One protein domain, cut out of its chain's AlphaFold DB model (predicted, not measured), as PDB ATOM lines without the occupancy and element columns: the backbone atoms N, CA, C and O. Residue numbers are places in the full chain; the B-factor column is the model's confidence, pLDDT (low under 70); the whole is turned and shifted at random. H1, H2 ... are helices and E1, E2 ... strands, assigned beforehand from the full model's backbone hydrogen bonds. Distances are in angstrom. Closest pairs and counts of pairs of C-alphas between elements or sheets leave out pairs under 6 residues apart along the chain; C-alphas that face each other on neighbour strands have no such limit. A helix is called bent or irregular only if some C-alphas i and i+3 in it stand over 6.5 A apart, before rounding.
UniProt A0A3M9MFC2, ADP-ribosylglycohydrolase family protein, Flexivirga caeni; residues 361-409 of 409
ATOM      1  N   PRO A 361      82.387  13.906 135.673       92.06
ATOM      2  CA  PRO A 361      82.842  14.130 134.302       92.06
ATOM      3  C   PRO A 361      81.708  13.983 133.282       92.06
ATOM      4  O   PRO A 361      80.890  13.060 133.374       92.06
ATOM      5  N   LEU A 362      81.662  14.864 132.288       91.69
ATOM      6  CA  LEU A 362      80.705  14.789 131.198       91.69
ATOM      7  C   LEU A 362      81.009  13.528 130.367       91.69
ATOM      8  O   LEU A 362      82.132  13.356 129.903       91.69
ATOM      9  N   PRO A 363      80.030  12.641 130.104       91.88
ATOM     10  CA  PRO A 363      80.301  11.391 129.387       91.88
ATOM     11  C   PRO A 363      80.899  11.572 127.985       91.88
ATOM     12  O   PRO A 363      81.601  10.688 127.502       91.88
ATOM     13  N   ALA A 364      80.591  12.692 127.326       93.06
ATOM     14  CA  ALA A 364      81.097  13.023 125.997       93.06
ATOM     15  C   ALA A 364      82.483  13.693 126.020       93.06
ATOM     16  O   ALA A 364      83.157  13.701 124.994       93.06
ATOM     17  N   ASP A 365      82.887  14.244 127.164       91.94
ATOM     18  CA  ASP A 365      84.160  14.932 127.355       91.94
ATOM     19  C   ASP A 365      84.581  14.818 128.834       91.94
ATOM     20  O   ASP A 365      84.118  15.596 129.673       91.94
ATOM     21  N   PRO A 366      85.407  13.820 129.193       89.75
ATOM     22  CA  PRO A 366      85.762  13.562 130.584       89.75
ATOM     23  C   PRO A 366      86.615  14.674 131.218       89.75
ATOM     24  O   PRO A 366      86.751  14.679 132.442       89.75
ATOM     25  N   ASP A 367      87.149  15.608 130.424       90.81
ATOM     26  CA  ASP A 367      87.883  16.777 130.918       90.81
ATOM     27  C   ASP A 367      86.930  17.906 131.364       90.81
ATOM     28  O   ASP A 367      87.335  18.835 132.066       90.81
ATOM     29  N   VAL A 368      85.638  17.816 131.027       90.81
ATOM     30  CA  VAL A 368      84.594  18.729 131.505       90.81
ATOM     31  C   VAL A 368      83.895  18.122 132.715       90.81
ATOM     32  O   VAL A 368      83.201  17.115 132.610       90.81
ATOM     33  N   VAL A 369      84.009  18.765 133.876       90.94
ATOM     34  CA  VAL A 369      83.325  18.334 135.103       90.94
ATOM     35  C   VAL A 369      82.035  19.130 135.293       90.94
ATOM     36  O   VAL A 369      82.056  20.354 135.395       90.94
ATOM     37  N   LEU A 370      80.901  18.431 135.384       90.56
ATOM     38  CA  LEU A 370      79.626  19.013 135.793       90.56
ATOM     39  C   LEU A 370      79.496  18.940 137.317       90.56
ATOM     40  O   LEU A 370      79.506  17.857 137.906       90.56
ATOM     41  N   GLY A 371      79.359  20.099 137.951       88.81
ATOM     42  CA  GLY A 371      79.190  20.232 139.394       88.81
ATOM     43  C   GLY A 371      77.950  21.039 139.760       88.81
ATOM     44  O   GLY A 371      77.280  21.613 138.902       88.81
ATOM     45  N   THR A 372      77.657  21.077 141.052       88.06
ATOM     46  CA  THR A 372      76.742  22.066 141.632       88.06
ATOM     47  C   THR A 372      77.545  23.246 142.173       88.06
ATOM     48  O   THR A 372      78.777  23.220 142.214       88.06
ATOM     49  N   GLU A 373      76.862  24.286 142.642       82.12
ATOM     50  CA  GLU A 373      77.518  25.393 143.343       82.12
ATOM     51  C   GLU A 373      78.330  24.904 144.567       82.12
ATOM     52  O   GLU A 373      79.403  25.435 144.847       82.12
ATOM     53  N   ALA A 374      77.915  23.806 145.216       84.88
ATOM     54  CA  ALA A 374      78.640  23.179 146.326       84.88
ATOM     55  C   ALA A 374      80.031  22.635 145.937       84.88
ATOM     56  O   ALA A 374      80.877  22.417 146.807       84.88
ATOM     57  N   ASP A 375      80.281  22.400 144.645       86.62
ATOM     58  CA  ASP A 375      81.578  21.950 144.134       86.62
ATOM     59  C   ASP A 375      82.540  23.114 143.849       86.62
ATOM     60  O   ASP A 375      83.741  22.885 143.690       86.62
ATOM     61  N   LEU A 376      82.059  24.365 143.841       83.06
ATOM     62  CA  LEU A 376      82.867  25.546 143.527       83.06
ATOM     63  C   LEU A 376      84.083  25.719 144.464       83.06
ATOM     64  O   LEU A 376      85.186  25.918 143.947       83.06
ATOM     65  N   PRO A 377      83.968  25.563 145.803       83.69
ATOM     66  CA  PRO A 377      85.130  25.628 146.699       83.69
ATOM     67  C   PRO A 377      86.143  24.494 146.487       83.69
ATOM     68  O   PRO A 377      87.286  24.591 146.921       83.69
ATOM     69  N   ARG A 378      85.732  23.411 145.817       84.88
ATOM     70  CA  ARG A 378      86.541  22.211 145.571       84.88
ATOM     71  C   ARG A 378      87.212  22.230 144.199       84.88
ATOM     72  O   ARG A 378      87.882  21.266 143.846       84.88
ATOM     73  N   ALA A 379      87.062  23.299 143.420       85.12
ATOM     74  CA  ALA A 379      87.529  23.347 142.038       85.12
ATOM     75  C   ALA A 379      89.030  23.018 141.882       85.12
ATOM     76  O   ALA A 379      89.397  22.281 140.970       85.12
ATOM     77  N   ALA A 380      89.890  23.463 142.807       82.25
ATOM     78  CA  ALA A 380      91.308  23.089 142.804       82.25
ATOM     79  C   ALA A 380      91.542  21.597 143.111       82.25
ATOM     80  O   ALA A 380      92.377  20.958 142.469       82.25
ATOM     81  N   GLU A 381      90.789  21.011 144.049       87.00
ATOM     82  CA  GLU A 381      90.844  19.569 144.349       87.00
ATOM     83  C   GLU A 381      90.396  18.732 143.145       87.00
ATOM     84  O   GLU A 381      90.963  17.676 142.860       87.00
ATOM     85  N   LEU A 382      89.397  19.240 142.421       86.62
ATOM     86  CA  LEU A 382      88.855  18.664 141.193       86.62
ATOM     87  C   LEU A 382      89.750  18.907 139.970       86.62
ATOM     88  O   LEU A 382      89.437  18.409 138.894       86.62
ATOM     89  N   ARG A 383      90.877  19.616 140.140       86.56
ATOM     90  CA  ARG A 383      91.828  19.978 139.077       86.56
ATOM     91  C   ARG A 383      91.180  20.768 137.937       86.56
ATOM     92  O   ARG A 383      91.571  20.625 136.785       86.56
ATOM     93  N   CYS A 384      90.191  21.599 138.257       84.94
ATOM     94  CA  CYS A 384      89.572  22.485 137.284       84.94
ATOM     95  C   CYS A 384      90.484  23.692 137.025       84.94
ATOM     96  O   CYS A 384      90.734  24.488 137.931       84.94
ATOM     97  N   ASP A 385      90.918  23.873 135.777       82.06
ATOM     98  CA  ASP A 385      91.679  25.059 135.351       82.06
ATOM     99  C   ASP A 385      90.783  26.291 135.122       82.06
ATOM    100  O   ASP A 385      91.236  27.440 135.193       82.06
ATOM    101  N   ALA A 386      89.497  26.051 134.849       80.19
ATOM    102  CA  ALA A 386      88.473  27.067 134.677       80.19
ATOM    103  C   ALA A 386      87.123  26.586 135.221       80.19
ATOM    104  O   ALA A 386      86.819  25.393 135.191       80.19
ATOM    105  N   VAL A 387      86.296  27.525 135.680       80.81
ATOM    106  CA  VAL A 387      84.903  27.253 136.060       80.81
ATOM    107  C   VAL A 387      83.970  28.129 135.237       80.81
ATOM    108  O   VAL A 387      84.196  29.334 135.131       80.81
ATOM    109  N   VAL A 388      82.921  27.516 134.686       80.12
ATOM    110  CA  VAL A 388      81.799  28.209 134.048       80.12
ATOM    111  C   VAL A 388      80.572  28.041 134.935       80.12
ATOM    112  O   VAL A 388      80.130  26.913 135.148       80.12
ATOM    113  N   SER A 389      80.022  29.139 135.455       79.44
ATOM    114  CA  SER A 389      78.772  29.096 136.220       79.44
ATOM    115  C   SER A 389      77.581  29.458 135.338       79.44
ATOM    116  O   SER A 389      77.580  30.495 134.680       79.44
ATOM    117  N   LEU A 390      76.545  28.612 135.369       78.44
ATOM    118  CA  LEU A 390      75.212  28.913 134.823       78.44
ATOM    119  C   LEU A 390      74.255  29.458 135.900       78.44
ATOM    120  O   LEU A 390      73.103  29.791 135.615       78.44
ATOM    121  N   CYS A 391      74.721  29.523 137.149       78.75
ATOM    122  CA  CYS A 391      73.996  30.063 138.291       78.75
ATOM    123  C   CYS A 391      74.520  31.456 138.641       78.75
ATOM    124  O   CYS A 391      75.689  31.777 138.434       78.75
ATOM    125  N   ARG A 392      73.649  32.272 139.243       82.69
ATOM    126  CA  ARG A 392      74.057  33.532 139.872       82.69
ATOM    127  C   ARG A 392      75.038  33.247 140.997       82.69
ATOM    128  O   ARG A 392      74.739  32.408 141.841       82.69
ATOM    129  N   LEU A 393      76.118  34.013 141.059       80.56
ATOM    130  CA  LEU A 393      77.086  33.936 142.143       80.56
ATOM    131  C   LEU A 393      77.025  35.168 143.043       80.56
ATOM    132  O   LEU A 393      76.556  36.243 142.652       80.56
ATOM    133  N   GLY A 394      77.436  34.976 144.291       81.94
ATOM    134  CA  GLY A 394      77.686  36.049 145.237       81.94
ATOM    135  C   GLY A 394      79.085  36.628 145.052       81.94
ATOM    136  O   GLY A 394      79.967  36.016 144.452       81.94
ATOM    137  N   LYS A 395      79.305  37.812 145.621       76.94
ATOM    138  CA  LYS A 395      80.570  38.555 145.487       76.94
ATOM    139  C   LYS A 395      81.811  37.758 145.893       76.94
ATOM    140  O   LYS A 395      82.870  37.919 145.304       76.94
ATOM    141  N   GLY A 396      81.685  36.954 146.943       75.75
ATOM    142  CA  GLY A 396      82.757  36.145 147.515       75.75
ATOM    143  C   GLY A 396      82.885  34.761 146.889       75.75
ATOM    144  O   GLY A 396      83.798  34.032 147.253       75.75
ATOM    145  N   ASP A 397      82.004  34.387 145.962       76.81
ATOM    146  CA  ASP A 397      82.108  33.111 145.245       76.81
ATOM    147  C   ASP A 397      83.086  33.221 144.062       76.81
ATOM    148  O   ASP A 397      83.642  32.224 143.598       76.81
ATOM    149  N   LEU A 398      83.338  34.451 143.606       67.19
ATOM    150  CA  LEU A 398      84.263  34.777 142.532       67.19
ATOM    151  C   LEU A 398      85.711  34.730 143.041       67.19
ATOM    152  O   LEU A 398      86.206  35.644 143.692       67.19
ATOM    153  N   ALA A 399      86.391  33.628 142.715       61.81
ATOM    154  CA  ALA A 399      87.844  33.446 142.811       61.81
ATOM    155  C   ALA A 399      88.565  33.332 144.191       61.81
ATOM    156  O   ALA A 399      89.748  33.675 144.242       61.81
ATOM    157  N   PRO A 400      88.020  32.746 145.280       53.47
ATOM    158  CA  PRO A 400      88.845  32.489 146.475       53.47
ATOM    159  C   PRO A 400      89.763  31.246 146.402       53.47
ATOM    160  O   PRO A 400      90.601  31.069 147.284       53.47
ATOM    161  N   TRP A 401      89.622  30.361 145.403       56.66
ATOM    162  CA  TRP A 401      90.032  28.944 145.545       56.66
ATOM    163  C   TRP A 401      91.134  28.440 144.594       56.66
ATOM    164  O   TRP A 401      91.250  27.238 144.380       56.66
ATOM    165  N   GLY A 402      91.953  29.322 144.012       51.09
ATOM    166  CA  GLY A 402      93.143  28.906 143.245       51.09
ATOM    167  C   GLY A 402      92.896  28.442 141.803       51.09
ATOM    168  O   GLY A 402      93.804  27.903 141.175       51.09
ATOM    169  N   VAL A 403      91.702  28.680 141.254       57.00
ATOM    170  CA  VAL A 403      91.421  28.501 139.821       57.00
ATOM    171  C   VAL A 403      91.861  29.755 139.072       57.00
ATOM    172  O   VAL A 403      91.468  30.864 139.433       57.00
ATOM    173  N   ALA A 404      92.654  29.595 138.012       52.75
ATOM    174  CA  ALA A 404      93.218  30.723 137.271       52.75
ATOM    175  C   ALA A 404      92.158  31.570 136.537       52.75
ATOM    176  O   ALA A 404      92.440  32.711 136.165       52.75
ATOM    177  N   ARG A 405      90.965  31.014 136.255       53.75
ATOM    178  CA  ARG A 405      89.911  31.648 135.441       53.75
ATOM    179  C   ARG A 405      88.497  31.273 135.909       53.75
ATOM    180  O   ARG A 405      88.175  30.095 136.023       53.75
ATOM    181  N   HIS A 406      87.625  32.268 136.084       55.47
ATOM    182  CA  HIS A 406      86.185  32.075 136.292       55.47
ATOM    183  C   HIS A 406      85.395  32.780 135.179       55.47
ATOM    184  O   HIS A 406      85.741  33.905 134.813       55.47
ATOM    185  N   LEU A 407      84.386  32.108 134.622       50.78
ATOM    186  CA  LEU A 407      83.532  32.587 133.533       50.78
ATOM    187  C   LEU A 407      82.068  32.561 134.004       50.78
ATOM    188  O   LEU A 407      81.502  31.489 134.207       50.78
ATOM    189  N   GLU A 408      81.445  33.725 134.162       50.94
ATOM    190  CA  GLU A 408      79.986  33.819 134.313       50.94
ATOM    191  C   GLU A 408      79.356  33.987 132.923       50.94
ATOM    192  O   GLU A 408      79.845  34.797 132.123       50.94
ATOM    193  N   GLN A 409      78.318  33.197 132.623       43.94
ATOM    194  CA  GLN A 409      77.512  33.373 131.407       43.94
ATOM    195  C   GLN A 409      76.433  34.435 131.580       43.94
ATOM    196  O   GLN A 409      75.734  34.409 132.620       43.94
TER     197      GLN A 409
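This is residues 361 to 409 of the 409 residues of the protein "ADP-ribosylglycohydrolase family protein" of Flexivirga caeni (UniProt A0A3M9MFC2). A small two-stranded ribbon, E2 and E3 side by side, forms the middle of a loosely built, elongated unit; strand E1 with the first residues makes one end, off the E2 side of the ribbon, and a wide loop, residues 390 to 404, swings out to the other end and back. The short helix H1 and most of that loop stand over one face of the ribbon, where H1 comes near E2 at one point. The printed part has 49 residues, with one named helix and three named strands in the order E1, H1, E2, E3; E2 and E3 form a parallel sheet, and E1 pairs with no named strand. The class is mixed, helices and strands, though under half of the residues are in named elements. By its radius of gyration of the C-alphas, 10.4 A, the whole is compact, and the C-alphas span 32 by 20 by 17 A.

The printed part begins at Pro 361. E1, residues 365 to 370, starts at C-alpha 365 at (84.160, 14.932, 127.355) and is 10.4 A long from first to last C-alpha. H1, residues 373 to 378, begins at C-alpha 373 at (77.518, 25.393, 143.343) and is 9.8 A long; it is irregular, but only just, with C-alphas 374 and 377 6.9 A apart. E2, residues 386 to 389, is 10.0 A long. E3, residues 405 to 408, is 10.2 A long and ends at C-alpha 408 at (79.986, 33.819, 134.313).

E2 and E3 are parallel neighbours, with 15 degrees between their directions. The C-alphas of Val 388 and Leu 407 face each other at 4.7 A. N 407 and O 387 are 2.8 A apart and N 389 and O 407 are 3.0 A apart, both within hydrogen-bond range. The closest C-alphas of H1 and E2, those of Leu 376 and Val 387, are 7.9 A apart. E1 and E2 are near each other, with 5 pairs of C-alphas within 10 A. E1 is apart from H1 and from E3, and H1 is apart from E3. In H1, 0 of 2 O i to N i+4 pairs are within hydrogen-bond range, beside 2 of 3 O i to N i+3 pairs.

The two C-alphas farthest apart are those of Ala 364 and Lys 395, at 32.1 A. The printed part has no cut and ends at Gln 409, the chain's last residue. The link from E1 to H1 is tight, that from H1 to E2 is short, and that from E2 to E3 is long, with 15 residues. The mean pLDDT of the printed part is 77.5; residues 398 to 409 are under 70, and E3 has a mean of 53.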